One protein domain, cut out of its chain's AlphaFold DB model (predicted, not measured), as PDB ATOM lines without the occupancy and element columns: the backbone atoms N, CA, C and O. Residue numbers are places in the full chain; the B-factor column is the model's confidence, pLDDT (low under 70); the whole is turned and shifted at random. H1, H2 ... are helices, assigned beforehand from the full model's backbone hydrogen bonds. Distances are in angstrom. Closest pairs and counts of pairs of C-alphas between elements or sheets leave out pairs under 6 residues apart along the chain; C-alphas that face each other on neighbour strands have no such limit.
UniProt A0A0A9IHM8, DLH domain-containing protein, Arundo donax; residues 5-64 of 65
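What this domain is: This is residues 5 to 64 of the 65 residues of the protein "DLH domain-containing protein" of Arundo donax (UniProt A0A0A9IHM8). This is a flat, open layout in which the short helix H1 and the long helix H3 run nearly the same way along two opposite borders, with the extended residues 20 to 27 running back between them. The four-residue helix H2 packs on part of H3, off to one side of this flat layout, while H1 touches no helix. The printed part has 60 residues with three named helices, in the order H1, H2, H3, and no named strand; its class is all helix. The whole is loose, with a radius of gyration of the C-alphas of 13.6 A, and spans 41 by 29 by 13 A.

Where its parts are: H1 is residues 5 to 15, from C-alpha 5 at (-90.460, -34.583, -53.658), and is 15.2 A long from first to last C-alpha. Residues 16 to 33 hold no named element. H2 is residues 34 to 37, 5.2 A long. H3, the longest helix, is residues 43 to 63 and measures 30.2 A, from C-alpha 43 at (-79.266, -10.947, -59.054) to C-alpha 63 at (-79.000, -23.517, -31.578).

How they stand to each other: H1 and H2 are apart, and so are H1 and H3. H2 and H3 touch, with 6 pairs of C-alphas within 8 A; the closest C-alphas are those of Thr 35 and Ala 49, 4.9 A apart. H3 touches H2 with residues 45 to 52 alone. In H1 and H3 every O i to N i+4 pair is within hydrogen-bond range; H2 is too short for such a pair.

The domain as a whole: The two C-alphas farthest apart are those of Gly 19 and Asp 41, at 41.4 A. The printed part has no cut. The link from H1 to H2, 18 residues, is long; that from H2 to H3, 5 residues, is tight. The mean pLDDT of the printed part is 94.1, and no printed residue is under 70.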
ATOM      1  N   GLU A   5     -89.505 -33.672 -54.298       94.25
ATOM      2  CA  GLU A   5     -90.460 -34.583 -53.658       94.25
ATOM      3  C   GLU A   5     -89.786 -35.439 -52.582       94.25
ATOM      4  O   GLU A   5     -90.349 -35.633 -51.506       94.25
ATOM      5  N   LEU A   6     -88.553 -35.893 -52.833       94.94
ATOM      6  CA  LEU A   6     -87.762 -36.637 -51.851       94.94
ATOM      7  C   LEU A   6     -87.382 -35.746 -50.656       94.94
ATOM      8  O   LEU A   6     -87.434 -36.182 -49.510       94.94
ATOM      9  N   VAL A   7     -87.056 -34.476 -50.904       94.81
ATOM     10  CA  VAL A   7     -86.736 -33.511 -49.839       94.81
ATOM     11  C   VAL A   7     -87.955 -33.244 -48.944       94.81
ATOM     12  O   VAL A   7     -87.815 -33.179 -47.723       94.81
ATOM     13  N   LYS A   8     -89.163 -33.183 -49.517       94.38
ATOM     14  CA  LYS A   8     -90.416 -33.075 -48.746       94.38
ATOM     15  C   LYS A   8     -90.680 -34.304 -47.874       94.38
ATOM     16  O   LYS A   8     -91.185 -34.170 -46.764       94.38
ATOM     17  N   GLN A   9     -90.317 -35.504 -48.332       95.50
ATOM     18  CA  GLN A   9     -90.410 -36.705 -47.490       95.50
ATOM     19  C   GLN A   9     -89.473 -36.609 -46.278       95.50
ATOM     20  O   GLN A   9     -89.870 -36.964 -45.169       95.50
ATOM     21  N   PHE A  10     -88.260 -36.070 -46.446       93.88
ATOM     22  CA  PHE A  10     -87.366 -35.816 -45.312       93.88
ATOM     23  C   PHE A  10     -87.947 -34.794 -44.342       93.88
ATOM     24  O   PHE A  10     -87.889 -35.019 -43.138       93.88
ATOM     25  N   GLU A  11     -88.560 -33.718 -44.837       94.44
ATOM     26  CA  GLU A  11     -89.263 -32.753 -43.989       94.44
ATOM     27  C   GLU A  11     -90.344 -33.425 -43.135       94.44
ATOM     28  O   GLU A  11     -90.407 -33.172 -41.933       94.44
ATOM     29  N   GLN A  12     -91.154 -34.315 -43.716       94.31
ATOM     30  CA  GLN A  12     -92.194 -35.056 -42.993       94.31
ATOM     31  C   GLN A  12     -91.610 -35.971 -41.911       94.31
ATOM     32  O   GLN A  12     -92.088 -35.965 -40.776       94.31
ATOM     33  N   VAL A  13     -90.562 -36.732 -42.240       93.88
ATOM     34  CA  VAL A  13     -89.899 -37.640 -41.288       93.88
ATOM     35  C   VAL A  13     -89.253 -36.857 -40.154       93.88
ATOM     36  O   VAL A  13     -89.453 -37.181 -38.985       93.88
ATOM     37  N   LEU A  14     -88.516 -35.796 -40.489       92.56
ATOM     38  CA  LEU A  14     -87.934 -34.901 -39.503       92.56
ATOM     39  C   LEU A  14     -89.056 -34.325 -38.632       92.56
ATOM     40  O   LEU A  14     -88.943 -34.400 -37.411       92.56
ATOM     41  N   SER A  15     -90.172 -33.891 -39.238       92.31
ATOM     42  CA  SER A  15     -91.367 -33.331 -38.584       92.31
ATOM     43  C   SER A  15     -91.961 -34.155 -37.451       92.31
ATOM     44  O   SER A  15     -92.487 -33.570 -36.502       92.31
ATOM     45  N   ALA A  16     -91.776 -35.472 -37.467       93.31
ATOM     46  CA  ALA A  16     -92.238 -36.354 -36.406       93.31
ATOM     47  C   ALA A  16     -91.450 -36.233 -35.081       93.31
ATOM     48  O   ALA A  16     -91.991 -36.564 -34.031       93.31
ATOM     49  N   ASN A  17     -90.198 -35.748 -35.082       90.12
ATOM     50  CA  ASN A  17     -89.366 -35.655 -33.867       90.12
ATOM     51  C   ASN A  17     -89.298 -34.225 -33.302       90.12
ATOM     52  O   ASN A  17     -88.405 -33.466 -33.681       90.12
ATOM     53  N   SER A  18     -90.252 -33.820 -32.463       84.88
ATOM     54  CA  SER A  18     -90.372 -32.431 -31.982       84.88
ATOM     55  C   SER A  18     -89.267 -31.980 -31.018       84.88
ATOM     56  O   SER A  18     -89.217 -30.804 -30.675       84.88
ATOM     57  N   GLY A  19     -88.390 -32.886 -30.571       89.19
ATOM     58  CA  GLY A  19     -87.309 -32.576 -29.628       89.19
ATOM     59  C   GLY A  19     -86.082 -31.916 -30.261       89.19
ATOM     60  O   GLY A  19     -85.165 -31.533 -29.541       89.19
ATOM     61  N   VAL A  20     -86.042 -31.794 -31.591       89.50
ATOM     62  CA  VAL A  20     -84.906 -31.225 -32.327       89.50
ATOM     63  C   VAL A  20     -85.403 -30.109 -33.237       89.50
ATOM     64  O   VAL A  20     -86.280 -30.332 -34.074       89.50
ATOM     65  N   ALA A  21     -84.834 -28.912 -33.088       91.94
ATOM     66  CA  ALA A  21     -85.126 -27.778 -33.955       91.94
ATOM     67  C   ALA A  21     -84.667 -28.061 -35.393       91.94
ATOM     68  O   ALA A  21     -83.545 -28.500 -35.638       91.94
ATOM     69  N   ARG A  22     -85.547 -27.805 -36.359       92.69
ATOM     70  CA  ARG A  22     -85.356 -28.176 -37.765       92.69
ATOM     71  C   ARG A  22     -86.296 -27.388 -38.659       92.69
ATOM     72  O   ARG A  22     -87.390 -27.023 -38.235       92.69
ATOM     73  N   PHE A  23     -85.894 -27.210 -39.906       93.94
ATOM     74  CA  PHE A  23     -86.759 -26.747 -40.983       93.94
ATOM     75  C   PHE A  23     -86.198 -27.233 -42.322       93.94
ATOM     76  O   PHE A  23     -85.019 -27.579 -42.420       93.94
ATOM     77  N   VAL A  24     -87.047 -27.266 -43.346       94.69
ATOM     78  CA  VAL A  24     -86.656 -27.536 -44.731       94.69
ATOM     79  C   VAL A  24     -87.154 -26.377 -45.583       94.69
ATOM     80  O   VAL A  24     -88.295 -25.945 -45.447       94.69
ATOM     81  N   LYS A  25     -86.295 -25.852 -46.458       95.38
ATOM     82  CA  LYS A  25     -86.629 -24.751 -47.366       95.38
ATOM     83  C   LYS A  25     -86.190 -25.106 -48.779       95.38
ATOM     84  O   LYS A  25     -85.037 -25.464 -49.006       95.38
ATOM     85  N   ILE A  26     -87.124 -25.032 -49.726       94.50
ATOM     86  CA  ILE A  26     -86.877 -25.304 -51.145       94.50
ATOM     87  C   ILE A  26     -86.911 -23.975 -51.892       94.50
ATOM     88  O   ILE A  26     -87.939 -23.301 -51.912       94.50
ATOM     89  N   PHE A  27     -85.799 -23.627 -52.531       94.69
ATOM     90  CA  PHE A  27     -85.698 -22.458 -53.398       94.69
ATOM     91  C   PHE A  27     -86.110 -22.869 -54.822       94.69
ATOM     92  O   PHE A  27     -85.488 -23.769 -55.391       94.69
ATOM     93  N   PRO A  28     -87.181 -22.304 -55.404       92.06
ATOM     94  CA  PRO A  28     -87.571 -22.616 -56.776       92.06
ATOM     95  C   PRO A  28     -86.612 -21.963 -57.783       92.06
ATOM     96  O   PRO A  28     -86.080 -20.887 -57.538       92.06
ATOM     97  N   GLY A  29     -86.414 -22.596 -58.944       89.19
ATOM     98  CA  GLY A  29     -85.663 -22.003 -60.063       89.19
ATOM     99  C   GLY A  29     -84.133 -22.076 -59.969       89.19
ATOM    100  O   GLY A  29     -83.461 -21.612 -60.883       89.19
ATOM    101  N   VAL A  30     -83.573 -22.688 -58.923       90.69
ATOM    102  CA  VAL A  30     -82.120 -22.863 -58.754       90.69
ATOM    103  C   VAL A  30     -81.642 -24.264 -59.165       90.69
ATOM    104  O   VAL A  30     -82.364 -25.254 -59.041       90.69
ATOM    105  N   THR A  31     -80.396 -24.373 -59.635       89.38
ATOM    106  CA  THR A  31     -79.739 -25.648 -60.005       89.38
ATOM    107  C   THR A  31     -78.966 -26.262 -58.833       89.38
ATOM    108  O   THR A  31     -78.848 -25.650 -57.786       89.38
ATOM    109  N   HIS A  32     -78.365 -27.455 -58.949       90.81
ATOM    110  CA  HIS A  32     -77.508 -27.969 -57.861       90.81
ATOM    111  C   HIS A  32     -76.317 -27.057 -57.588       90.81
ATOM    112  O   HIS A  32     -75.736 -26.516 -58.527       90.81
ATOM    113  N   GLY A  33     -75.892 -26.977 -56.326       91.38
ATOM    114  CA  GLY A  33     -74.702 -26.212 -55.951       91.38
ATOM    115  C   GLY A  33     -74.844 -24.710 -56.194       91.38
ATOM    116  O   GLY A  33     -73.837 -24.013 -56.255       91.38
ATOM    117  N   TRP A  34     -76.075 -24.220 -56.344       93.19
ATOM    118  CA  TRP A  34     -76.385 -22.832 -56.655       93.19
ATOM    119  C   TRP A  34     -75.828 -21.837 -55.630       93.19
ATOM    120  O   TRP A  34     -75.460 -20.742 -56.017       93.19
ATOM    121  N   THR A  35     -75.647 -22.224 -54.363       94.75
ATOM    122  CA  THR A  35     -75.042 -21.363 -53.329       94.75
ATOM    123  C   THR A  35     -73.528 -21.179 -53.462       94.75
ATOM    124  O   THR A  35     -72.975 -20.283 -52.837       94.75
ATOM    125  N   VAL A  36     -72.837 -22.005 -54.258       93.81
ATOM    126  CA  VAL A  36     -71.366 -21.955 -54.421       93.81
ATOM    127  C   VAL A  36     -70.917 -21.823 -55.878       93.81
ATOM    128  O   VAL A  36     -69.722 -21.796 -56.156       93.81
ATOM    129  N   ARG A  37     -71.863 -21.789 -56.824       93.12
ATOM    130  CA  ARG A  37     -71.603 -21.715 -58.275       93.12
ATOM    131  C   ARG A  37     -72.444 -20.651 -58.983       93.12
ATOM    132  O   ARG A  37     -72.558 -20.704 -60.206       93.12
ATOM    133  N   TYR A  38     -73.079 -19.744 -58.242       92.19
ATOM    134  CA  TYR A  38     -73.844 -18.656 -58.847       92.19
ATOM    135  C   TYR A  38     -72.921 -17.638 -59.530       92.19
ATOM    136  O   TYR A  38     -71.749 -17.501 -59.175       92.19
ATOM    137  N   SER A  39     -73.461 -16.928 -60.521       92.50
ATOM    138  CA  SER A  39     -72.820 -15.738 -61.085       92.50
ATOM    139  C   SER A  39     -73.195 -14.518 -60.253       92.50
ATOM    140  O   SER A  39     -74.372 -14.336 -59.948       92.50
ATOM    141  N   ASN A  40     -72.229 -13.650 -59.945       94.31
ATOM    142  CA  ASN A  40     -72.505 -12.373 -59.273       94.31
ATOM    143  C   ASN A  40     -73.393 -11.439 -60.119       94.31
ATOM    144  O   ASN A  40     -74.043 -10.557 -59.566       94.31
ATOM    145  N   ASP A  41     -73.447 -11.653 -61.437       96.75
ATOM    146  CA  ASP A  41     -74.289 -10.872 -62.352       96.75
ATOM    147  C   ASP A  41     -75.751 -11.363 -62.390       96.75
ATOM    148  O   ASP A  41     -76.622 -10.692 -62.942       96.75
ATOM    149  N   ASP A  42     -76.049 -12.528 -61.801       94.69
ATOM    150  CA  ASP A  42     -77.413 -13.041 -61.660       94.69
ATOM    151  C   ASP A  42     -77.985 -12.631 -60.297       94.69
ATOM    152  O   ASP A  42     -77.831 -13.322 -59.287       94.69
ATOM    153  N   ALA A  43     -78.686 -11.499 -60.275       95.00
ATOM    154  CA  ALA A  43     -79.266 -10.947 -59.054       95.00
ATOM    155  C   ALA A  43     -80.250 -11.903 -58.346       95.00
ATOM    156  O   ALA A  43     -80.380 -11.850 -57.121       95.00
ATOM    157  N   ALA A  44     -80.944 -12.781 -59.079       94.19
ATOM    158  CA  ALA A  44     -81.868 -13.740 -58.477       94.19
ATOM    159  C   ALA A  44     -81.110 -14.876 -57.774       94.19
ATOM    160  O   ALA A  44     -81.483 -15.282 -56.666       94.19
ATOM    161  N   ALA A  45     -80.023 -15.351 -58.388       94.19
ATOM    162  CA  ALA A  45     -79.145 -16.342 -57.782       94.19
ATOM    163  C   ALA A  45     -78.408 -15.776 -56.556       94.19
ATOM    164  O   ALA A  45     -78.391 -16.437 -55.516       94.19
ATOM    165  N   VAL A  46     -77.895 -14.539 -56.641       95.12
ATOM    166  CA  VAL A  46     -77.265 -13.824 -55.513       95.12
ATOM    167  C   VAL A  46     -78.237 -13.709 -54.343       95.12
ATOM    168  O   VAL A  46     -77.933 -14.174 -53.248       95.12
ATOM    169  N   LYS A  47     -79.444 -13.182 -54.585       96.38
ATOM    170  CA  LYS A  47     -80.458 -13.011 -53.539       96.38
ATOM    171  C   LYS A  47     -80.806 -14.328 -52.854       96.38
ATOM    172  O   LYS A  47     -80.880 -14.390 -51.630       96.38
ATOM    173  N   SER A  48     -81.016 -15.386 -53.636       97.00
ATOM    174  CA  SER A  48     -81.309 -16.703 -53.068       97.00
ATOM    175  C   SER A  48     -80.148 -17.175 -52.183       97.00
ATOM    176  O   SER A  48     -80.378 -17.815 -51.157       97.00
ATOM    177  N   ALA A  49     -78.896 -16.915 -52.591       96.50
ATOM    178  CA  ALA A  49     -77.710 -17.450 -51.919       96.50
ATOM    179  C   ALA A  49     -77.471 -16.733 -50.592       96.50
ATOM    180  O   ALA A  49     -77.195 -17.382 -49.582       96.50
ATOM    181  N   GLU A  50     -77.663 -15.416 -50.586       96.81
ATOM    182  CA  GLU A  50     -77.655 -14.594 -49.379       96.81
ATOM    183  C   GLU A  50     -78.757 -15.019 -48.402       96.81
ATOM    184  O   GLU A  50     -78.491 -15.166 -47.210       96.81
ATOM    185  N   GLU A  51     -79.969 -15.292 -48.894       97.88
ATOM    186  CA  GLU A  51     -81.083 -15.760 -48.065       97.88
ATOM    187  C   GLU A  51     -80.786 -17.124 -47.419       97.88
ATOM    188  O   GLU A  51     -80.963 -17.284 -46.213       97.88
ATOM    189  N   ALA A  52     -80.260 -18.092 -48.178       97.81
ATOM    190  CA  ALA A  52     -79.874 -19.393 -47.625       97.81
ATOM    191  C   ALA A  52     -78.716 -19.300 -46.615       97.81
ATOM    192  O   ALA A  52     -78.686 -20.051 -45.633       97.81
ATOM    193  N   LEU A  53     -77.765 -18.384 -46.831       97.56
ATOM    194  CA  LEU A  53     -76.697 -18.116 -45.869       97.56
ATOM    195  C   LEU A  53     -77.260 -17.502 -44.581       97.56
ATOM    196  O   LEU A  53     -76.911 -17.961 -43.493       97.56
ATOM    197  N   ALA A  54     -78.151 -16.516 -44.696       98.25
ATOM    198  CA  ALA A  54     -78.803 -15.885 -43.553       98.25
ATOM    199  C   ALA A  54     -79.613 -16.900 -42.734       98.25
ATOM    200  O   ALA A  54     -79.429 -16.980 -41.523       98.25
ATOM    201  N   ASP A  55     -80.414 -17.751 -43.388       98.19
ATOM    202  CA  ASP A  55     -81.161 -18.828 -42.725       98.19
ATOM    203  C   ASP A  55     -80.232 -19.775 -41.936       98.19
ATOM    204  O   ASP A  55     -80.567 -20.228 -40.839       98.19
ATOM    205  N   THR A  56     -79.048 -20.069 -42.487       97.25
ATOM    206  CA  THR A  56     -78.045 -20.935 -41.848       97.25
ATOM    207  C   THR A  56     -77.416 -20.263 -40.625       97.25
ATOM    208  O   THR A  56     -77.305 -20.886 -39.569       97.25
ATOM    209  N   ILE A  57     -77.028 -18.990 -40.746       97.88
ATOM    210  CA  ILE A  57     -76.467 -18.200 -39.639       97.88
ATOM    211  C   ILE A  57     -77.496 -18.061 -38.516       97.88
ATOM    212  O   ILE A  57     -77.175 -18.305 -37.356       97.88
ATOM    213  N   ASP A  58     -78.744 -17.742 -38.852       97.31
ATOM    214  CA  ASP A  58     -79.835 -17.643 -37.885       97.31
ATOM    215  C   ASP A  58     -80.087 -18.966 -37.168       97.31
ATOM    216  O   ASP A  58     -80.367 -18.975 -35.967       97.31
ATOM    217  N   TRP A  59     -79.988 -20.093 -37.876       97.50
ATOM    218  CA  TRP A  59     -80.094 -21.402 -37.244       97.50
ATOM    219  C   TRP A  59     -78.958 -21.631 -36.245       97.50
ATOM    220  O   TRP A  59     -79.228 -22.068 -35.126       97.50
ATOM    221  N   PHE A  60     -77.714 -21.295 -36.602       96.62
ATOM    222  CA  PHE A  60     -76.582 -21.418 -35.684       96.62
ATOM    223  C   PHE A  60     -76.727 -20.507 -34.467       96.62
ATOM    224  O   PHE A  60     -76.627 -20.996 -33.349       96.62
ATOM    225  N   ASN A  61     -77.076 -19.236 -34.663       96.31
ATOM    226  CA  ASN A  61     -77.306 -18.288 -33.569       96.31
ATOM    227  C   ASN A  61     -78.403 -18.755 -32.598       96.31
ATOM    228  O   ASN A  61     -78.370 -18.419 -31.418       96.31
ATOM    229  N   LYS A  62     -79.398 -19.506 -33.087       95.12
ATOM    230  CA  LYS A  62     -80.492 -20.042 -32.263       95.12
ATOM    231  C   LYS A  62     -80.127 -21.326 -31.515       95.12
ATOM    232  O   LYS A  62     -80.755 -21.605 -30.500       95.12
ATOM    233  N   ASN A  63     -79.199 -22.134 -32.034       93.88
ATOM    234  CA  ASN A  63     -79.000 -23.517 -31.578       93.88
ATOM    235  C   ASN A  63     -77.582 -23.834 -31.086       93.88
ATOM    236  O   ASN A  63     -77.391 -24.892 -30.486       93.88
ATOM    237  N   LEU A  64     -76.598 -22.971 -31.339       91.19
ATOM    238  CA  LEU A  64     -75.239 -23.120 -30.826       91.19
ATOM    239  C   LEU A  64     -74.967 -22.126 -29.685       91.19
ATOM    240  O   LEU A  64     -75.457 -20.998 -29.747       91.19
TER     241      LEU A  64